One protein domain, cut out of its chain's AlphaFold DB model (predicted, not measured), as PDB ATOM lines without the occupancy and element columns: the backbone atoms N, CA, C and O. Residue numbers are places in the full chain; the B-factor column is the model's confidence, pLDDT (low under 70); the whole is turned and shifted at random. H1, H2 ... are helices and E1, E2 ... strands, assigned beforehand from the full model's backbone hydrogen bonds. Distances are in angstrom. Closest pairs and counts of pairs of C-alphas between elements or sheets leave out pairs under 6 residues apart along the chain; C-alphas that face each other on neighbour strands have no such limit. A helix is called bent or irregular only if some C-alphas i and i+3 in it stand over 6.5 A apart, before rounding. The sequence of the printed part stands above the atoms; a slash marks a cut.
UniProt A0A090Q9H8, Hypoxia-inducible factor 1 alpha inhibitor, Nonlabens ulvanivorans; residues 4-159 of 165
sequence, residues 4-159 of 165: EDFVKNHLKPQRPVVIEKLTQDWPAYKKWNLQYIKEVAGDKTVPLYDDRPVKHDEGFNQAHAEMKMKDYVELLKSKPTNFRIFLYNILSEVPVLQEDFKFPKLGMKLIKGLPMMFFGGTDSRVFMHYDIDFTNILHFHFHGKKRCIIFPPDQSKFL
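What this domain is: This is residues 4 to 159 of the 165 residues of the protein "Hypoxia-inducible factor 1 alpha inhibitor" of Nonlabens ulvanivorans (UniProt A0A090Q9H8). Two small two-stranded sheets sit side by side, E3 with E4 near the middle of the model and E1 with E2 farther out, E3 beside E1, and the side-by-side helices H3 and H4 pack next to them with H4 near E1. The short helices H5, H6 and H2 lie along one side, long unnamed stretches loop away from the sheets, and H1 and H7 lie far off at the other end, separate from each other; residues 55 to 60 stick out. The printed part has 156 residues with seven named helices and four named strands, in the order H1 H2 H3 E1 E2 H4 E3 H5 H6 E4 H7, and both sheets are antiparallel. The class is mixed, helices and strands, with 64 residues, under half, in named elements. The whole is compact, with a radius of gyration of the C-alphas of 17.2 A and spans of 45 by 41 by 27 A.

Where its parts are: E3, residues 84 to 88, is 10.2 A long, beginning at C-alpha 84 (197.036, 127.264, 133.791), and E4, residues 117 to 120, is 10.4 A long. E1 is residues 45 to 48 and E2 residues 65 to 68. H4, residues 69 to 78, is the longest helix at 14.1 A; H3 is residues 34 to 41, 10.2 A. H2 is residues 27 to 31, H5 residues 90 to 93 and H6 residues 95 to 100. H1, residues 4 to 11, begins at C-alpha 4 (209.619, 122.009, 167.520), and H7, residues 153 to 158, ends at C-alpha 158 (217.810, 108.855, 137.766). H1 is irregular, but only just, with C-alphas 8 and 11 6.52 A apart; H7 is irregular, with C-alphas 154 and 157 7.3 A apart.

How they stand to each other: E3 and E4 are antiparallel at 171 degrees, with N 85 and O 119 at 3.0 A, within hydrogen-bond range. The closest C-alphas of E1 and E3, Leu 48 and Ile 85, are 5.3 A apart. E1 and E2 form an antiparallel hairpin at 146 degrees, with N 48 and O 65 at 2.8 A, within hydrogen-bond range. H3 and H4 touch at a shallow tilt of 11 degrees, opposite ways; their closest C-alphas, Lys 38 and Lys 70, are 4.9 A apart. H2 and H6 only just touch, with 3 pairs of C-alphas within 8 A, the closest Pro 27 and Asp 100 at 4.7 A. H5 and H6 are close but not clearly touching, Leu 91 and Leu 97 being their closest C-alphas at 5.9 A. H1 and H7 are apart. Every O i to N i+4 pair is within hydrogen-bond range in H2, H3 and H4, against 3 of 4 in H1 and 0 of 2 in H6 and H7, whose O i to N i+3 counts are 3 of 3 and 2 of 3; H5 is too short for an i+4 pair.

The domain as a whole: The C-alphas farthest apart, Glu 4 and Asp 57, are 51.1 A apart. The printed part has no cut. The links H1 to H2, E1 to E2, H6 to E4 and E4 to H7 are long, the last with 32 residues. Mean pLDDT of the printed part is 89.2; it is under 70 at residues 53 to 61, 113 to 114 and 134.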
ATOM      1  N   GLU A   4     208.377 122.684 167.156       95.81
ATOM      2  CA  GLU A   4     209.619 122.009 167.520       95.81
ATOM      3  C   GLU A   4     209.748 120.674 166.777       95.81
ATOM      4  O   GLU A   4     210.800 120.396 166.194       95.81
ATOM      5  N   ASP A   5     208.659 119.901 166.704       95.38
ATOM      6  CA  ASP A   5     208.609 118.646 165.946       95.38
ATOM      7  C   ASP A   5     208.829 118.882 164.453       95.38
ATOM      8  O   ASP A   5     209.623 118.178 163.827       95.38
ATOM      9  N   PHE A   6     208.161 119.892 163.880       96.12
ATOM     10  CA  PHE A   6     208.334 120.256 162.476       96.12
ATOM     11  C   PHE A   6     209.786 120.622 162.168       96.12
ATOM     12  O   PHE A   6     210.378 120.113 161.214       96.12
ATOM     13  N   VAL A   7     210.387 121.474 163.002       96.19
ATOM     14  CA  VAL A   7     211.765 121.925 162.804       96.19
ATOM     15  C   VAL A   7     212.744 120.754 162.899       96.19
ATOM     16  O   VAL A   7     213.632 120.629 162.052       96.19
ATOM     17  N   LYS A   8     212.589 119.895 163.911       97.00
ATOM     18  CA  LYS A   8     213.497 118.774 164.176       97.00
ATOM     19  C   LYS A   8     213.384 117.664 163.131       97.00
ATOM     20  O   LYS A   8     214.411 117.175 162.670       97.00
ATOM     21  N   ASN A   9     212.164 117.269 162.773       97.12
ATOM     22  CA  ASN A   9     211.921 116.040 162.012       97.12
ATOM     23  C   ASN A   9     211.684 116.274 160.513       97.12
ATOM     24  O   ASN A   9     211.784 115.320 159.741       97.12
ATOM     25  N   HIS A  10     211.412 117.517 160.093       95.62
ATOM     26  CA  HIS A  10     211.088 117.845 158.699       95.62
ATOM     27  C   HIS A  10     211.963 118.959 158.131       95.62
ATOM     28  O   HIS A  10     212.686 118.720 157.167       95.62
ATOM     29  N   LEU A  11     211.976 120.145 158.750       94.75
ATOM     30  CA  LEU A  11     212.708 121.295 158.210       94.75
ATOM     31  C   LEU A  11     214.225 121.058 158.177       94.75
ATOM     32  O   LEU A  11     214.833 121.144 157.119       94.75
ATOM     33  N   LYS A  12     214.851 120.744 159.320       94.19
ATOM     34  CA  LYS A  12     216.303 120.495 159.383       94.19
ATOM     35  C   LYS A  12     216.763 119.314 158.514       94.19
ATOM     36  O   LYS A  12     217.739 119.492 157.794       94.19
ATOM     37  N   PRO A  13     216.104 118.138 158.535       94.81
ATOM     38  CA  PRO A  13     216.507 117.010 157.697       94.81
ATOM     39  C   PRO A  13     216.009 117.110 156.246       94.81
ATOM     40  O   PRO A  13     216.215 116.162 155.496       94.81
ATOM     41  N   GLN A  14     215.343 118.209 155.860       93.38
ATOM     42  CA  GLN A  14     214.825 118.445 154.506       93.38
ATOM     43  C   GLN A  14     213.888 117.321 154.025       93.38
ATOM     44  O   GLN A  14     213.984 116.823 152.905       93.38
ATOM     45  N   ARG A  15     212.969 116.899 154.904       94.56
ATOM     46  CA  ARG A  15     211.989 115.840 154.621       94.56
ATOM     47  C   ARG A  15     210.609 116.443 154.363       94.56
ATOM     48  O   ARG A  15     210.092 117.121 155.256       94.56
ATOM     49  N   PRO A  16     209.985 116.178 153.200       95.38
ATOM     50  CA  PRO A  16     208.651 116.685 152.905       95.38
ATOM     51  C   PRO A  16     207.624 116.118 153.889       95.38
ATOM     52  O   PRO A  16     207.753 114.991 154.374       95.38
ATOM     53  N   VAL A  17     206.592 116.904 154.186       96.12
ATOM     54  CA  VAL A  17     205.507 116.514 155.089       96.12
ATOM     55  C   VAL A  17     204.201 117.170 154.674       96.12
ATOM     56  O   VAL A  17     204.179 118.336 154.279       96.12
ATOM     57  N   VAL A  18     203.105 116.422 154.790       96.12
ATOM     58  CA  VAL A  18     201.750 116.967 154.688       96.12
ATOM     59  C   VAL A  18     201.306 117.380 156.086       96.12
ATOM     60  O   VAL A  18     201.253 116.554 156.994       96.12
ATOM     61  N   ILE A  19     201.000 118.665 156.264       94.75
ATOM     62  CA  ILE A  19     200.514 119.204 157.535       94.75
ATOM     63  C   ILE A  19     199.007 119.400 157.431       94.75
ATOM     64  O   ILE A  19     198.527 120.350 156.812       94.75
ATOM     65  N   GLU A  20     198.252 118.506 158.053       93.25
ATOM     66  CA  GLU A  20     196.799 118.620 158.099       93.25
ATOM     67  C   GLU A  20     196.362 119.781 159.003       93.25
ATOM     68  O   GLU A  20     196.988 120.068 160.025       93.25
ATOM     69  N   LYS A  21     195.256 120.441 158.632       91.75
ATOM     70  CA  LYS A  21     194.582 121.489 159.425       91.75
ATOM     71  C   LYS A  21     195.424 122.736 159.745       91.75
ATOM     72  O   LYS A  21     194.986 123.568 160.532       91.75
ATOM     73  N   LEU A  22     196.576 122.928 159.096       94.06
ATOM     74  CA  LEU A  22     197.432 124.110 159.296       94.06
ATOM     75  C   LEU A  22     196.717 125.436 158.992       94.06
ATOM     76  O   LEU A  22     197.039 126.459 159.586       94.06
ATOM     77  N   THR A  23     195.773 125.414 158.054       95.19
ATOM     78  CA  THR A  23     195.028 126.588 157.585       95.19
ATOM     79  C   THR A  23     193.630 126.690 158.190       95.19
ATOM     80  O   THR A  23     192.864 127.552 157.782       95.19
ATOM     81  N   GLN A  24     193.257 125.831 159.148       94.69
ATOM     82  CA  GLN A  24     191.872 125.714 159.631       94.69
ATOM     83  C   GLN A  24     191.319 127.015 160.247       94.69
ATOM     84  O   GLN A  24     190.109 127.245 160.225       94.69
ATOM     85  N   ASP A  25     192.190 127.871 160.784       95.12
ATOM     86  CA  ASP A  25     191.851 129.172 161.367       95.12
ATOM     87  C   ASP A  25     191.926 130.342 160.362       95.12
ATOM     88  O   ASP A  25     191.779 131.507 160.752       95.12
ATOM     89  N   TRP A  26     192.188 130.058 159.082       96.88
ATOM     90  CA  TRP A  26     192.210 131.050 158.008       96.88
ATOM     91  C   TRP A  26     190.805 131.199 157.416       96.88
ATOM     92  O   TRP A  26     190.168 130.184 157.119       96.88
ATOM     93  N   PRO A  27     190.320 132.428 157.155       97.50
ATOM     94  CA  PRO A  27     189.086 132.616 156.395       97.50
ATOM     95  C   PRO A  27     189.093 131.875 155.045       97.50
ATOM     96  O   PRO A  27     188.080 131.277 154.669       97.50
ATOM     97  N   ALA A  28     190.251 131.816 154.374       96.12
ATOM     98  CA  ALA A  28     190.461 131.088 153.124       96.12
ATOM     99  C   ALA A  28     190.044 129.614 153.202       96.12
ATOM    100  O   ALA A  28     189.507 129.090 152.235       96.12
ATOM    101  N   TYR A  29     190.205 128.949 154.352       95.62
ATOM    102  CA  TYR A  29     189.839 127.535 154.507       95.62
ATOM    103  C   TYR A  29     188.363 127.256 154.207       95.62
ATOM    104  O   TYR A  29     188.023 126.188 153.709       95.62
ATOM    105  N   LYS A  30     187.484 128.219 154.511       95.00
ATOM    106  CA  LYS A  30     186.041 128.110 154.257       95.00
ATOM    107  C   LYS A  30     185.618 128.837 152.986       95.00
ATOM    108  O   LYS A  30     184.733 128.363 152.281       95.00
ATOM    109  N   LYS A  31     186.216 130.003 152.722       96.44
ATOM    110  CA  LYS A  31     185.821 130.880 151.615       96.44
ATOM    111  C   LYS A  31     186.394 130.431 150.279       96.44
ATOM    112  O   LYS A  31     185.686 130.446 149.279       96.44
ATOM    113  N   TRP A  32     187.676 130.068 150.236       96.06
ATOM    114  CA  TRP A  32     188.382 129.909 148.972       96.06
ATOM    115  C   TRP A  32     187.958 128.635 148.262       96.06
ATOM    116  O   TRP A  32     188.341 127.516 148.588       96.06
ATOM    117  N   ASN A  33     187.168 128.846 147.226       95.56
ATOM    118  CA  ASN A  33     186.813 127.877 146.216       95.56
ATOM    119  C   ASN A  33     186.681 128.630 144.885       95.56
ATOM    120  O   ASN A  33     186.696 129.863 144.856       95.56
ATOM    121  N   LEU A  34     186.544 127.903 143.776       95.75
ATOM    122  CA  LEU A  34     186.448 128.536 142.457       95.75
ATOM    123  C   LEU A  34     185.294 129.549 142.359       95.75
ATOM    124  O   LEU A  34     185.436 130.559 141.679       95.75
ATOM    125  N   GLN A  35     184.180 129.310 143.057       96.62
ATOM    126  CA  GLN A  35     183.032 130.217 143.059       96.62
ATOM    127  C   GLN A  35     183.360 131.555 143.741       96.62
ATOM    128  O   GLN A  35     183.155 132.602 143.137       96.62
ATOM    129  N   TYR A  36     183.953 131.531 144.935       97.44
ATOM    130  CA  TYR A  36     184.375 132.749 145.633       97.44
ATOM    131  C   TYR A  36     185.432 133.525 144.843       97.44
ATOM    132  O   TYR A  36     185.340 134.742 144.714       97.44
ATOM    133  N   ILE A  37     186.409 132.831 144.246       96.62
ATOM    134  CA  ILE A  37     187.419 133.487 143.403       96.62
ATOM    135  C   ILE A  37     186.769 134.155 142.182       96.62
ATOM    136  O   ILE A  37     187.133 135.280 141.843       96.62
ATOM    137  N   LYS A  38     185.778 133.512 141.550       97.12
ATOM    138  CA  LYS A  38     184.989 134.122 140.469       97.12
ATOM    139  C   LYS A  38     184.259 135.386 140.930       97.12
ATOM    140  O   LYS A  38     184.184 136.333 140.157       97.12
ATOM    141  N   GLU A  39     183.741 135.416 142.153       98.06
ATOM    142  CA  GLU A  39     183.032 136.582 142.697       98.06
ATOM    143  C   GLU A  39     183.970 137.765 142.952       98.06
ATOM    144  O   GLU A  39     183.680 138.875 142.517       98.06
ATOM    145  N   VAL A  40     185.112 137.541 143.611       97.50
ATOM    146  CA  VAL A  40     185.996 138.645 144.037       97.50
ATOM    147  C   VAL A  40     187.019 139.069 142.984       97.50
ATOM    148  O   VAL A  40     187.508 140.196 143.020       97.50
ATOM    149  N   ALA A  41     187.361 138.183 142.047       96.50
ATOM    150  CA  ALA A  41     188.375 138.429 141.024       96.50
ATOM    151  C   ALA A  41     187.833 138.337 139.591       96.50
ATOM    152  O   ALA A  41     188.608 138.463 138.647       96.50
ATOM    153  N   GLY A  42     186.526 138.117 139.406       97.31
ATOM    154  CA  GLY A  42     185.926 137.749 138.121       97.31
ATOM    155  C   GLY A  42     186.248 138.675 136.952       97.31
ATOM    156  O   GLY A  42     186.446 138.191 135.838       97.31
ATOM    157  N   ASP A  43     186.343 139.981 137.201       97.31
ATOM    158  CA  ASP A  43     186.610 140.989 136.170       97.31
ATOM    159  C   ASP A  43     188.103 141.235 135.900       97.31
ATOM    160  O   ASP A  43     188.446 142.012 135.001       97.31
ATOM    161  N   LYS A  44     189.005 140.556 136.617       96.25
ATOM    162  CA  LYS A  44     190.442 140.591 136.325       96.25
ATOM    163  C   LYS A  44     190.736 139.801 135.061       96.25
ATOM    164  O   LYS A  44     190.214 138.703 134.879       96.25
ATOM    165  N   THR A  45     191.542 140.377 134.176       95.44
ATOM    166  CA  THR A  45     192.074 139.655 133.018       95.44
ATOM    167  C   THR A  45     193.311 138.896 133.478       95.44
ATOM    168  O   THR A  45     194.200 139.500 134.068       95.44
ATOM    169  N   VAL A  46     193.349 137.585 133.248       93.50
ATOM    170  CA  VAL A  46     194.416 136.707 133.741       93.50
ATOM    171  C   VAL A  46     195.206 136.093 132.586       93.50
ATOM    172  O   VAL A  46     194.591 135.674 131.597       93.50
ATOM    173  N   PRO A  47     196.544 136.001 132.703       92.81
ATOM    174  CA  PRO A  47     197.373 135.327 131.714       92.81
ATOM    175  C   PRO A  47     197.247 133.809 131.858       92.81
ATOM    176  O   PRO A  47     197.295 133.268 132.966       92.81
ATOM    177  N   LEU A  48     197.105 133.115 130.731       92.19
ATOM    178  CA  LEU A  48     196.979 131.663 130.669       92.19
ATOM    179  C   LEU A  48     198.129 131.036 129.888       92.19
ATOM    180  O   LEU A  48     198.494 131.487 128.805       92.19
ATOM    181  N   TYR A  49     198.635 129.929 130.421       89.50
ATOM    182  CA  TYR A  49     199.746 129.158 129.878       89.50
ATOM    183  C   TYR A  49     199.318 127.706 129.666       89.50
ATOM    184  O   TYR A  49     198.553 127.158 130.460       89.50
ATOM    185  N   ASP A  50     199.832 127.053 128.630       86.81
ATOM    186  CA  ASP A  50     199.647 125.617 128.389       86.81
ATOM    187  C   ASP A  50     200.987 124.941 128.043       86.81
ATOM    188  O   ASP A  50     202.048 125.481 128.339       86.81
ATOM    189  N   ASP A  51     200.951 123.700 127.563       78.38
ATOM    190  CA  ASP A  51     202.117 122.854 127.290       78.38
ATOM    191  C   ASP A  51     202.563 122.852 125.820       78.38
ATOM    192  O   ASP A  51     203.369 122.002 125.430       78.38
ATOM    193  N   ARG A  52     202.062 123.782 124.995       77.56
ATOM    194  CA  ARG A  52     202.503 123.878 123.600       77.56
ATOM    195  C   ARG A  52     204.009 124.193 123.531       77.56
ATOM    196  O   ARG A  52     204.506 124.954 124.365       77.56
ATOM    197  N   PRO A  53     204.748 123.640 122.552       68.06
ATOM    198  CA  PRO A  53     206.141 124.012 122.340       68.06
ATOM    199  C   PRO A  53     206.249 125.514 122.073       68.06
ATOM    200  O   PRO A  53     205.560 126.025 121.188       68.06
ATOM    201  N   VAL A  54     207.117 126.201 122.816       61.31
ATOM    202  CA  VAL A  54     207.449 127.604 122.544       61.31
ATOM    203  C   VAL A  54     208.195 127.644 121.215       61.31
ATOM    204  O   VAL A  54     209.196 126.941 121.038       61.31
ATOM    205  N   LYS A  55     207.692 128.418 120.255       62.09
ATOM    206  CA  LYS A  55     208.400 128.620 118.989       62.09
ATOM    207  C   LYS A  55     209.591 129.550 119.206       62.09
ATOM    208  O   LYS A  55     209.586 130.373 120.110       62.09
ATOM    209  N   HIS A  56     210.615 129.441 118.365       60.69
ATOM    210  CA  HIS A  56     211.837 130.251 118.478       60.69
ATOM    211  C   HIS A  56     211.578 131.776 118.401       60.69
ATOM    212  O   HIS A  56     212.405 132.572 118.834       60.69
ATOM    213  N   ASP A  57     210.445 132.192 117.838       67.06
ATOM    214  CA  ASP A  57     209.976 133.577 117.733       67.06
ATOM    215  C   ASP A  57     209.041 134.015 118.879       67.06
ATOM    216  O   ASP A  57     208.737 135.201 118.999       67.06
ATOM    217  N   GLU A  58     208.615 133.095 119.746       59.50
ATOM    218  CA  GLU A  58     207.755 133.368 120.898       59.50
ATOM    219  C   GLU A  58     208.607 133.477 122.175       59.50
ATOM    220  O   GLU A  58     209.465 132.643 122.469       59.50
ATOM    221  N   GLY A  59     208.397 134.535 122.964       57.75
ATOM    222  CA  GLY A  59     209.092 134.676 124.242       57.75
ATOM    223  C   GLY A  59     208.639 133.597 125.228       57.75
ATOM    224  O   GLY A  59     207.441 133.425 125.429       57.75
ATOM    225  N   PHE A  60     209.578 132.937 125.918       56.06
ATOM    226  CA  PHE A  60     209.304 131.860 126.892       56.06
ATOM    227  C   PHE A  60     208.282 132.230 127.992       56.06
ATOM    228  O   PHE A  60     207.651 131.354 128.572       56.06
ATOM    229  N   ASN A  61     208.094 133.527 128.263       61.44
ATOM    230  CA  ASN A  61     207.193 134.048 129.297       61.44
ATOM    231  C   ASN A  61     205.894 134.680 128.755       61.44
ATOM    232  O   ASN A  61     205.173 135.322 129.522       61.44
ATOM    233  N   GLN A  62     205.587 134.553 127.461       75.19
ATOM    234  CA  GLN A  62     204.355 135.118 126.906       75.19
ATOM    235  C   GLN A  62     203.139 134.256 127.255       75.19
ATOM    236  O   GLN A  62     203.182 133.029 127.194       75.19
ATOM    237  N   ALA A  63     202.038 134.910 127.628       83.56
ATOM    238  CA  ALA A  63     200.772 134.223 127.832       83.56
ATOM    239  C   ALA A  63     200.271 133.666 126.491       83.56
ATOM    240  O   ALA A  63     200.266 134.359 125.476       83.56
ATOM    241  N   HIS A  64     199.811 132.419 126.491       87.81
ATOM    242  CA  HIS A  64     199.249 131.774 125.303       87.81
ATOM    243  C   HIS A  64     197.800 132.202 125.035       87.81
ATOM    244  O   HIS A  64     197.281 131.990 123.936       87.81
ATOM    245  N   ALA A  65     197.136 132.748 126.055       90.75
ATOM    246  CA  ALA A  65     195.824 133.368 125.987       90.75
ATOM    247  C   ALA A  65     195.615 134.296 127.192       90.75
ATOM    248  O   ALA A  65     196.263 134.148 128.228       90.75
ATOM    249  N   GLU A  66     194.645 135.193 127.078       94.31
ATOM    250  CA  GLU A  66     194.136 135.999 128.183       94.31
ATOM    251  C   GLU A  66     192.609 135.931 128.189       94.31
ATOM    252  O   GLU A  66     191.972 135.900 127.134       94.31
ATOM    253  N   MET A  67     192.001 135.900 129.373       95.94
ATOM    254  CA  MET A  67     190.546 136.017 129.522       95.94
ATOM    255  C   MET A  67     190.188 136.561 130.899       95.94
ATOM    256  O   MET A  67     191.046 136.681 131.775       95.94
ATOM    257  N   LYS A  68     188.911 136.886 131.115       97.69
ATOM    258  CA  LYS A  68     188.444 137.250 132.451       97.69
ATOM    259  C   LYS A  68     188.505 136.038 133.378       97.69
ATOM    260  O   LYS A  68     188.173 134.925 132.976       97.69
ATOM    261  N   MET A  69     188.869 136.255 134.640       97.12
ATOM    262  CA  MET A  69     188.946 135.194 135.644       97.12
ATOM    263  C   MET A  69     187.616 134.449 135.782       97.12
ATOM    264  O   MET A  69     187.605 133.238 135.985       97.12
ATOM    265  N   LYS A  70     186.485 135.148 135.618       98.19
ATOM    266  CA  LYS A  70     185.163 134.510 135.612       98.19
ATOM    267  C   LYS A  70     185.008 133.491 134.483       98.19
ATOM    268  O   LYS A  70     184.509 132.401 134.742       98.19
ATOM    269  N   ASP A  71     185.482 133.813 133.282       98.19
ATOM    270  CA  ASP A  71     185.399 132.933 132.114       98.19
ATOM    271  C   ASP A  71     186.349 131.745 132.282       98.19
ATOM    272  O   ASP A  71     185.992 130.605 131.989       98.19
ATOM    273  N   TYR A  72     187.532 131.992 132.852       97.19
ATOM    274  CA  TYR A  72     188.477 130.930 133.172       97.19
ATOM    275  C   TYR A  72     187.930 129.966 134.233       97.19
ATOM    276  O   TYR A  72     188.034 128.753 134.075       97.19
ATOM    277  N   VAL A  73     187.284 130.468 135.290       96.94
ATOM    278  CA  VAL A  73     186.626 129.615 136.291       96.94
ATOM    279  C   VAL A  73     185.513 128.768 135.666       96.94
ATOM    280  O   VAL A  73     185.405 127.583 135.990       96.94
ATOM    281  N   GLU A  74     184.704 129.335 134.769       97.62
ATOM    282  CA  GLU A  74     183.698 128.558 134.036       97.62
ATOM    283  C   GLU A  74     184.345 127.486 133.153       97.62
ATOM    284  O   GLU A  74     183.902 126.334 133.151       97.62
ATOM    285  N   LEU A  75     185.455 127.805 132.481       96.44
ATOM    286  CA  LEU A  75     186.226 126.824 131.722       96.44
ATOM    287  C   LEU A  75     186.688 125.662 132.617       96.44
ATOM    288  O   LEU A  75     186.424 124.511 132.274       96.44
ATOM    289  N   LEU A  76     187.291 125.958 133.775       95.50
ATOM    290  CA  LEU A  76     187.764 124.959 134.743       95.50
ATOM    291  C   LEU A  76     186.651 124.029 135.246       95.50
ATOM    292  O   LEU A  76     186.902 122.852 135.501       95.50
ATOM    293  N   LYS A  77     185.432 124.555 135.410       94.44
ATOM    294  CA  LYS A  77     184.258 123.787 135.849       94.44
ATOM    295  C   LYS A  77     183.613 122.978 134.723       94.44
ATOM    296  O   LYS A  77     183.016 121.943 134.999       94.44
ATOM    297  N   SER A  78     183.697 123.458 133.483       95.81
ATOM    298  CA  SER A  78     182.975 122.870 132.349       95.81
ATOM    299  C   SER A  78     183.671 121.652 131.741       95.81
ATOM    300  O   SER A  78     182.997 120.692 131.371       95.81
ATOM    301  N   LYS A  79     185.006 121.674 131.613       93.56
ATOM    302  CA  LYS A  79     185.776 120.599 130.970       93.56
ATOM    303  C   LYS A  79     187.250 120.588 131.394       93.56
ATOM    304  O   LYS A  79     187.764 121.613 131.845       93.56
ATOM    305  N   PRO A  80     187.967 119.465 131.196       93.75
ATOM    306  CA  PRO A  80     189.423 119.452 131.297       93.75
ATOM    307  C   PRO A  80     190.067 120.501 130.381       93.75
ATOM    308  O   PRO A  80     189.597 120.755 129.269       93.75
ATOM    309  N   THR A  81     191.151 121.114 130.851       92.25
ATOM    310  CA  THR A  81     191.915 122.103 130.085       92.25
ATOM    311  C   THR A  81     193.375 122.121 130.518       92.25
ATOM    312  O   THR A  81     193.683 121.997 131.706       92.25
ATOM    313  N   ASN A  82     194.269 122.331 129.551       90.12
ATOM    314  CA  ASN A  82     195.700 122.501 129.801       90.12
ATOM    315  C   ASN A  82     196.064 123.936 130.214       90.12
ATOM    316  O   ASN A  82     197.199 124.162 130.647       90.12
ATOM    317  N   PHE A  83     195.118 124.884 130.116       92.44
ATOM    318  CA  PHE A  83     195.335 126.267 130.527       92.44
ATOM    319  C   PHE A  83     195.511 126.384 132.038       92.44
ATOM    320  O   PHE A  83     194.701 125.902 132.838       92.44
ATOM    321  N   ARG A  84     196.577 127.078 132.421       92.44
ATOM    322  CA  ARG A  84     197.036 127.264 133.791       92.44
ATOM    323  C   ARG A  84     197.400 128.718 134.022       92.44
ATOM    324  O   ARG A  84     197.901 129.386 133.122       92.44
ATOM    325  N   ILE A  85     197.215 129.162 135.254       91.38
ATOM    326  CA  ILE A  85     197.774 130.420 135.742       91.38
ATOM    327  C   ILE A  85     198.998 130.070 136.589       91.38
ATOM    328  O   ILE A  85     198.877 129.341 137.580       91.38
ATOM    329  N   PHE A  86     200.161 130.594 136.199       82.25
ATOM    330  CA  PHE A  86     201.421 130.466 136.931       82.25
ATOM    331  C   PHE A  86     201.880 131.820 137.446       82.25
ATOM    332  O   PHE A  86     201.789 132.806 136.724       82.25
ATOM    333  N   LEU A  87     202.404 131.844 138.678       73.06
ATOM    334  CA  LEU A  87     203.108 132.996 139.266       73.06
ATOM    335  C   LEU A  87     202.346 134.332 139.173       73.06
ATOM    336  O   LEU A  87     202.940 135.406 139.221       73.06
ATOM    337  N   TYR A  88     201.020 134.275 139.063       78.88
ATOM    338  CA  TYR A  88     200.192 135.462 138.963       78.88
ATOM    339  C   TYR A  88     199.919 136.004 140.362       78.88
ATOM    340  O   TYR A  88     199.306 135.338 141.205       78.88
ATOM    341  N   ASN A  89     200.367 137.234 140.612       83.38
ATOM    342  CA  ASN A  89     200.166 137.913 141.885       83.38
ATOM    343  C   ASN A  89     198.763 138.539 141.977       83.38
ATOM    344  O   ASN A  89     198.598 139.741 142.185       83.38
ATOM    345  N   ILE A  90     197.733 137.705 141.865       85.94
ATOM    346  CA  ILE A  90     196.324 138.100 142.019       85.94
ATOM    347  C   ILE A  90     196.037 138.772 143.369       85.94
ATOM    348  O   ILE A  90     195.119 139.577 143.473       85.94
ATOM    349  N   LEU A  91     196.834 138.479 144.401       88.06
ATOM    350  CA  LEU A  91     196.701 139.098 145.719       88.06
ATOM    351  C   LEU A  91     196.981 140.603 145.671       88.06
ATOM    352  O   LEU A  91     196.351 141.356 146.409       88.06
ATOM    353  N   SER A  92     197.885 141.049 144.793       87.56
ATOM    354  CA  SER A  92     198.130 142.478 144.566       87.56
ATOM    355  C   SER A  92     196.964 143.170 143.852       87.56
ATOM    356  O   SER A  92     196.657 144.323 144.140       87.56
ATOM    357  N   GLU A  93     196.268 142.453 142.969       89.50
ATOM    358  CA  GLU A  93     195.156 142.995 142.188       89.50
ATOM    359  C   GLU A  93     193.802 142.923 142.896       89.50
ATOM    360  O   GLU A  93     192.883 143.677 142.553       89.50
ATOM    361  N   VAL A  94     193.668 142.003 143.854       93.38
ATOM    362  CA  VAL A  94     192.440 141.711 144.599       93.38
ATOM    363  C   VAL A  94     192.760 141.716 146.103       93.38
ATOM    364  O   VAL A  94     192.904 140.654 146.716       93.38
ATOM    365  N   PRO A  95     192.884 142.909 146.725       92.44
ATOM    366  CA  PRO A  95     193.394 143.052 148.092       92.44
ATOM    367  C   PRO A  95     192.594 142.306 149.165       92.44
ATOM    368  O   PRO A  95     193.185 141.850 150.137       92.44
ATOM    369  N   VAL A  96     191.284 142.102 148.971       94.81
ATOM    370  CA  VAL A  96     190.434 141.351 149.918       94.81
ATOM    371  C   VAL A  96     190.938 139.920 150.155       94.81
ATOM    372  O   VAL A  96     190.770 139.368 151.238       94.81
ATOM    373  N   LEU A  97     191.637 139.322 149.183       94.12
ATOM    374  CA  LEU A  97     192.238 137.998 149.347       94.12
ATOM    375  C   LEU A  97     193.407 138.003 150.346       94.12
ATOM    376  O   LEU A  97     193.698 136.973 150.951       94.12
ATOM    377  N   GLN A  98     194.074 139.141 150.556       92.25
ATOM    378  CA  GLN A  98     195.157 139.255 151.539       92.25
ATOM    379  C   GLN A  98     194.648 139.154 152.982       92.25
ATOM    380  O   GLN A  98     195.401 138.774 153.875       92.25
ATOM    381  N   GLU A  99     193.365 139.438 153.207       93.94
ATOM    382  CA  GLU A  99     192.717 139.342 154.516       93.94
ATOM    383  C   GLU A  99     192.328 137.898 154.874       93.94
ATOM    384  O   GLU A  99     192.018 137.591 156.028       93.94
ATOM    385  N   ASP A 100     192.358 136.985 153.897       95.56
ATOM    386  CA  ASP A 100     191.839 135.630 154.058       95.56
ATOM    387  C   ASP A 100     192.886 134.610 154.543       95.56
ATOM    388  O   ASP A 100     192.523 133.472 154.852       95.56
ATOM    389  N   PHE A 101     194.168 134.976 154.654       93.44
ATOM    390  CA  PHE A 101     195.231 134.062 155.089       93.44
ATOM    391  C   PHE A 101     196.173 134.673 156.130       93.44
ATOM    392  O   PHE A 101     196.197 135.876 156.378       93.44
ATOM    393  N   LYS A 102     196.973 133.814 156.769       91.69
ATOM    394  CA  LYS A 102     197.980 134.213 157.759       91.69
ATOM    395  C   LYS A 102     199.310 133.555 157.426       91.69
ATOM    396  O   LYS A 102     199.353 132.473 156.857       91.69
ATOM    397  N   PHE A 103     200.419 134.156 157.840       90.12
ATOM    398  CA  PHE A 103     201.717 133.483 157.751       90.12
ATOM    399  C   PHE A 103     201.881 132.510 158.929       90.12
ATOM    400  O   PHE A 103     201.867 132.956 160.083       90.12
ATOM    401  N   PRO A 104     202.041 131.194 158.688       90.81
ATOM    402  CA  PRO A 104     202.121 130.221 159.768       90.81
ATOM    403  C   PRO A 104     203.458 130.338 160.513       90.81
ATOM    404  O   PRO A 104     204.523 130.531 159.925       90.81
ATOM    405  N   LYS A 105     203.423 130.187 161.840       89.81
ATOM    406  CA  LYS A 105     204.603 130.316 162.713       89.81
ATOM    407  C   LYS A 105     205.344 128.981 162.872       89.81
ATOM    408  O   LYS A 105     205.524 128.494 163.984       89.81
ATOM    409  N   LEU A 106     205.804 128.400 161.764       90.44
ATOM    410  CA  LEU A 106     206.459 127.078 161.733       90.44
ATOM    411  C   LEU A 106     207.960 127.095 162.076       90.44
ATOM    412  O   LEU A 106     208.635 126.081 161.962       90.44
ATOM    413  N   GLY A 107     208.523 128.235 162.489       88.50
ATOM    414  CA  GLY A 107     209.963 128.340 162.765       88.50
ATOM    415  C   GLY A 107     210.841 128.484 161.519       88.50
ATOM    416  O   GLY A 107     212.057 128.366 161.623       88.50
ATOM    417  N   MET A 108     210.238 128.791 160.370       88.06
ATOM    418  CA  MET A 108     210.925 129.221 159.151       88.06
ATOM    419  C   MET A 108     210.682 130.709 158.880       88.06
ATOM    420  O   MET A 108     209.652 131.263 159.272       88.06
ATOM    421  N   LYS A 109     211.633 131.354 158.201       84.50
ATOM    422  CA  LYS A 109     211.459 132.711 157.674       84.50
ATOM    423  C   LYS A 109     210.734 132.610 156.332       84.50
ATOM    424  O   LYS A 109     211.243 131.975 155.418       84.50
ATOM    425  N   LEU A 110     209.552 133.216 156.236       85.06
ATOM    426  CA  LEU A 110     208.754 133.268 155.009       85.06
ATOM    427  C   LEU A 110     208.920 134.630 154.332       85.06
ATOM    428  O   LEU A 110     208.892 135.663 155.006       85.06
ATOM    429  N   ILE A 111     209.045 134.629 153.005       81.38
ATOM    430  CA  ILE A 111     209.053 135.849 152.196       81.38
ATOM    431  C   ILE A 111     207.603 136.323 152.053       81.38
ATOM    432  O   ILE A 111     206.803 135.715 151.350       81.38
ATOM    433  N   LYS A 112     207.245 137.400 152.756       74.94
ATOM    434  CA  LYS A 112     205.846 137.851 152.854       74.94
ATOM    435  C   LYS A 112     205.303 138.534 151.595       74.94
ATOM    436  O   LYS A 112     204.093 138.614 151.443       74.94
ATOM    437  N   GLY A 113     206.177 139.025 150.716       69.00
ATOM    438  CA  GLY A 113     205.788 139.772 149.513       69.00
ATOM    439  C   GLY A 113     205.485 138.919 148.278       69.00
ATOM    440  O   GLY A 113     205.097 139.480 147.262       69.00
ATOM    441  N   LEU A 114     205.674 137.594 148.342       69.12
ATOM    442  CA  LEU A 114     205.555 136.698 147.183       69.12
ATOM    443  C   LEU A 114     204.635 135.476 147.405       69.12
ATOM    444  O   LEU A 114     205.016 134.363 147.034       69.12
ATOM    445  N   PRO A 115     203.434 135.594 148.010       78.25
ATOM    446  CA  PRO A 115     202.480 134.500 147.919       78.25
ATOM    447  C   PRO A 115     201.970 134.396 146.474       78.25
ATOM    448  O   PRO A 115     201.331 135.311 145.960       78.25
ATOM    449  N   MET A 116     202.264 133.270 145.824       84.62
ATOM    450  CA  MET A 116     201.852 132.990 144.448       84.62
ATOM    451  C   MET A 116     200.626 132.082 144.433       84.62
ATOM    452  O   MET A 116     200.576 131.086 145.160       84.62
ATOM    453  N   MET A 117     199.649 132.410 143.589       88.38
ATOM    454  CA  MET A 117     198.469 131.576 143.375       88.38
ATOM    455  C   MET A 117     198.607 130.769 142.088       88.38
ATOM    456  O   MET A 117     199.082 131.264 141.068       88.38
ATOM    457  N   PHE A 118     198.162 129.517 142.153       91.38
ATOM    458  CA  PHE A 118     198.200 128.580 141.040       91.38
ATOM    459  C   PHE A 118     196.789 128.091 140.751       91.38
ATOM    460  O   PHE A 118     196.082 127.649 141.657       91.38
ATOM    461  N   PHE A 119     196.411 128.127 139.478       93.94
ATOM    462  CA  PHE A 119     195.147 127.583 138.994       93.94
ATOM    463  C   PHE A 119     195.422 126.666 137.806       93.94
ATOM    464  O   PHE A 119     196.312 126.932 136.998       93.94
ATOM    465  N   GLY A 120     194.668 125.577 137.707       92.62
ATOM    466  CA  GLY A 120     194.810 124.616 136.622       92.62
ATOM    467  C   GLY A 120     193.583 123.729 136.496       92.62
ATOM    468  O   GLY A 120     192.892 123.467 137.484       92.62
ATOM    469  N   GLY A 121     193.316 123.288 135.269       91.88
ATOM    470  CA  GLY A 121     192.242 122.350 134.962       91.88
ATOM    471  C   GLY A 121     192.542 120.926 135.416       91.88
ATOM    472  O   GLY A 121     193.684 120.573 135.737       91.88
ATOM    473  N   THR A 122     191.505 120.089 135.404       91.94
ATOM    474  CA  THR A 122     191.660 118.634 135.518       91.94
ATOM    475  C   THR A 122     192.657 118.138 134.469       91.94
ATOM    476  O   THR A 122     192.681 118.644 133.350       91.94
ATOM    477  N   ASP A 123     193.494 117.175 134.861       88.50
ATOM    478  CA  ASP A 123     194.576 116.574 134.067       88.50
ATOM    479  C   ASP A 123     195.746 117.488 133.688       88.50
ATOM    480  O   ASP A 123     196.711 117.012 133.086       88.50
ATOM    481  N   SER A 124     195.739 118.750 134.127       88.06
ATOM    482  CA  SER A 124     196.901 119.625 133.984       88.06
ATOM    483  C   SER A 124     198.110 119.090 134.769       88.06
ATOM    484  O   SER A 124     197.993 118.548 135.875       88.06
ATOM    485  N   ARG A 125     199.305 119.213 134.180       86.06
ATOM    486  CA  ARG A 125     200.558 118.679 134.738       86.06
ATOM    487  C   ARG A 125     201.647 119.728 134.688       86.06
ATOM    488  O   ARG A 125     201.790 120.425 133.693       86.06
ATOM    489  N   VAL A 126     202.440 119.809 135.745       83.88
ATOM    490  CA  VAL A 126     203.701 120.553 135.739       83.88
ATOM    491  C   VAL A 126     204.818 119.530 135.613       83.88
ATOM    492  O   VAL A 126     204.775 118.502 136.294       83.88
ATOM    493  N   PHE A 127     205.775 119.783 134.720       83.56
ATOM    494  CA  PHE A 127     206.929 118.906 134.560       83.56
ATOM    495  C   PHE A 127     207.726 118.820 135.858       83.56
ATOM    496  O   PHE A 127     207.704 119.731 136.688       83.56
ATOM    497  N   MET A 128     208.423 117.702 136.038       86.62
ATOM    498  CA  MET A 128     209.312 117.525 137.175       86.62
ATOM    499  C   MET A 128     210.429 118.567 137.117       86.62
ATOM    500  O   MET A 128     211.106 118.698 136.102       86.62
ATOM    501  N   HIS A 129     210.597 119.306 138.205       86.44
ATOM    502  CA  HIS A 129     211.612 120.340 138.353       86.44
ATOM    503  C   HIS A 129     212.041 120.421 139.819       86.44
ATOM    504  O   HIS A 129     211.415 119.828 140.700       86.44
ATOM    505  N   TYR A 130     213.118 121.158 140.056       84.69
ATOM    506  CA  TYR A 130     213.471 121.701 141.361       84.69
ATOM    507  C   TYR A 130     213.411 123.225 141.257       84.69
ATOM    508  O   TYR A 130     213.620 123.781 140.177       84.69
ATOM    509  N   ASP A 131     213.106 123.898 142.358       80.50
ATOM    510  CA  ASP A 131     213.074 125.357 142.380       80.50
ATOM    511  C   ASP A 131     214.491 125.926 142.298       80.50
ATOM    512  O   ASP A 131     215.384 125.506 143.037       80.50
ATOM    513  N   ILE A 132     214.686 126.899 141.402       70.94
ATOM    514  CA  ILE A 132     215.996 127.494 141.077       70.94
ATOM    515  C   ILE A 132     216.672 128.080 142.323       70.94
ATOM    516  O   ILE A 132     217.881 127.944 142.499       70.94
ATOM    517  N   ASP A 133     215.881 128.667 143.221       70.88
ATOM    518  CA  ASP A 133     216.386 129.330 144.423       70.88
ATOM    519  C   ASP A 133     216.655 128.360 145.592       70.88
ATOM    520  O   ASP A 133     217.023 128.801 146.681       70.88
ATOM    521  N   PHE A 134     216.435 127.047 145.410       67.56
ATOM    522  CA  PHE A 134     216.559 126.014 146.454       67.56
ATOM    523  C   PHE A 134     215.833 126.374 147.767       67.56
ATOM    524  O   PHE A 134     216.285 126.055 148.872       67.56
ATOM    525  N   THR A 135     214.702 127.076 147.666       77.75
ATOM    526  CA  THR A 135     213.948 127.551 148.831       77.75
ATOM    527  C   THR A 135     213.069 126.455 149.429       77.75
ATOM    528  O   THR A 135     212.651 125.509 148.765       77.75
ATOM    529  N   ASN A 136     212.745 126.592 150.718       87.44
ATOM    530  CA  ASN A 136     211.695 125.778 151.324       87.44
ATOM    531  C   ASN A 136     210.329 126.310 150.868       87.44
ATOM    532  O   ASN A 136     210.025 127.482 151.098       87.44
ATOM    533  N   ILE A 137     209.490 125.444 150.301       89.12
ATOM    534  CA  ILE A 137     208.152 125.812 149.825       89.12
ATOM    535  C   ILE A 137     207.072 125.300 150.775       89.12
ATOM    536  O   ILE A 137     207.043 124.127 151.146       89.12
ATOM    537  N   LEU A 138     206.130 126.184 151.117       91.50
ATOM    538  CA  LEU A 138     204.847 125.809 151.706       91.50
ATOM    539  C   LEU A 138     203.765 125.882 150.629       91.50
ATOM    540  O   LEU A 138     203.424 126.964 150.154       91.50
ATOM    541  N   HIS A 139     203.219 124.727 150.256       93.06
ATOM    542  CA  HIS A 139     202.133 124.629 149.286       93.06
ATOM    543  C   HIS A 139     200.797 124.456 150.014       93.06
ATOM    544  O   HIS A 139     200.579 123.443 150.679       93.06
ATOM    545  N   PHE A 140     199.893 125.425 149.871       94.06
ATOM    546  CA  PHE A 140     198.551 125.371 150.450       94.06
ATOM    547  C   PHE A 140     197.537 125.014 149.367       94.06
ATOM    548  O   PHE A 140     197.490 125.655 148.322       94.06
ATOM    549  N   HIS A 141     196.733 123.980 149.610       94.50
ATOM    550  CA  HIS A 141     195.770 123.464 148.640       94.50
ATOM    551  C   HIS A 141     194.342 123.710 149.130       94.50
ATOM    552  O   HIS A 141     193.955 123.173 150.167       94.50
ATOM    553  N   PHE A 142     193.574 124.524 148.399       93.81
ATOM    554  CA  PHE A 142     192.234 124.964 148.823       93.81
ATOM    555  C   PHE A 142     191.081 124.314 148.047       93.81
ATOM    556  O   PHE A 142     189.990 124.171 148.590       93.81
ATOM    557  N   HIS A 143     191.286 123.901 146.791       93.25
ATOM    558  CA  HIS A 143     190.202 123.380 145.953       93.25
ATOM    559  C   HIS A 143     190.670 122.273 145.003       93.25
ATOM    560  O   HIS A 143     191.758 122.343 144.436       93.25
ATOM    561  N   GLY A 144     189.825 121.260 144.789       92.88
ATOM    562  CA  GLY A 144     190.104 120.139 143.887       92.88
ATOM    563  C   GLY A 144     191.057 119.096 144.478       92.88
ATOM    564  O   GLY A 144     191.239 119.012 145.693       92.88
ATOM    565  N   LYS A 145     191.678 118.283 143.618       93.69
ATOM    566  CA  LYS A 145     192.660 117.256 144.001       93.69
ATOM    567  C   LYS A 145     193.927 117.425 143.174       93.69
ATOM    568  O   LYS A 145     193.851 117.646 141.971       93.69
ATOM    569  N   LYS A 146     195.084 117.275 143.815       94.00
ATOM    570  CA  LYS A 146     196.395 117.346 143.169       94.00
ATOM    571  C   LYS A 146     197.242 116.157 143.599       94.00
ATOM    572  O   LYS A 146     197.313 115.846 144.785       94.00
ATOM    573  N   ARG A 147     197.892 115.504 142.637       94.75
ATOM    574  CA  ARG A 147     198.903 114.477 142.907       94.75
ATOM    575  C   ARG A 147     200.284 115.121 142.851       94.75
ATOM    576  O   ARG A 147     200.673 115.628 141.804       94.75
ATOM    577  N   CYS A 148     201.015 115.060 143.959       94.25
ATOM    578  CA  CYS A 148     202.410 115.484 144.033       94.25
ATOM    579  C   CYS A 148     203.307 114.246 144.095       94.25
ATOM    580  O   CYS A 148     203.061 113.347 144.896       94.25
ATOM    581  N   ILE A 149     204.337 114.208 143.250       93.75
ATOM    582  CA  ILE A 149     205.382 113.181 143.270       93.75
ATOM    583  C   ILE A 149     206.683 113.912 143.588       93.75
ATOM    584  O   ILE A 149     207.036 114.852 142.880       93.75
ATOM    585  N   ILE A 150     207.350 113.525 144.675       93.31
ATOM    586  CA  ILE A 150     208.537 114.209 145.199       93.31
ATOM    587  C   ILE A 150     209.663 113.188 145.302       93.31
ATOM    588  O   ILE A 150     209.467 112.110 145.864       93.31
ATOM    589  N   PHE A 151     210.835 113.546 144.788       92.50
ATOM    590  CA  PHE A 151     212.049 112.744 144.884       92.50
ATOM    591  C   PHE A 151     213.102 113.491 145.709       92.50
ATOM    592  O   PHE A 151     213.231 114.707 145.555       92.50
ATOM    593  N   PRO A 152     213.857 112.798 146.580       91.88
ATOM    594  CA  PRO A 152     214.972 113.423 147.271       91.88
ATOM    595  C   PRO A 152     216.104 113.785 146.290       91.88
ATOM    596  O   PRO A 152     216.244 113.141 145.244       91.88
ATOM    597  N   PRO A 153     216.940 114.793 146.612       89.00
ATOM    598  CA  PRO A 153     218.007 115.253 145.720       89.00
ATOM    599  C   PRO A 153     219.003 114.164 145.295       89.00
ATOM    600  O   PRO A 153     219.555 114.235 144.197       89.00
ATOM    601  N   ASP A 154     219.213 113.132 146.112       91.19
ATOM    602  CA  ASP A 154     220.097 111.998 145.806       91.19
ATOM    603  C   ASP A 154     219.589 111.108 144.651       91.19
ATOM    604  O   ASP A 154     220.377 110.391 144.028       91.19
ATOM    605  N   GLN A 155     218.306 111.216 144.289       92.31
ATOM    606  CA  GLN A 155     217.723 110.545 143.127       92.31
ATOM    607  C   GLN A 155     217.942 111.313 141.822       92.31
ATOM    608  O   GLN A 155     217.625 110.789 140.758       92.31
ATOM    609  N   SER A 156     218.518 112.523 141.859       87.56
ATOM    610  CA  SER A 156     218.661 113.399 140.681       87.56
ATOM    611  C   SER A 156     219.292 112.721 139.462       87.56
ATOM    612  O   SER A 156     218.953 113.058 138.330       87.56
ATOM    613  N   LYS A 157     220.213 111.772 139.674       89.06
ATOM    614  CA  LYS A 157     220.887 111.025 138.598       89.06
ATOM    615  C   LYS A 157     219.957 110.090 137.811       89.06
ATOM    616  O   LYS A 157     220.294 109.704 136.701       89.06
ATOM    617  N   PHE A 158     218.803 109.743 138.375       89.62
ATOM    618  CA  PHE A 158     217.810 108.855 137.766       89.62
ATOM    619  C   PHE A 158     216.664 109.607 137.079       89.62
ATOM    620  O   PHE A 158     215.816 108.985 136.448       89.62
ATOM    621  N   LEU A 159     216.618 110.938 137.201       85.31
ATOM    622  CA  LEU A 159     215.476 111.752 136.774       85.31
ATOM    623  C   LEU A 159     215.660 112.421 135.404       85.31
ATOM    624  O   LEU A 159     214.918 113.348 135.120       85.31
TER     625      LEU A 159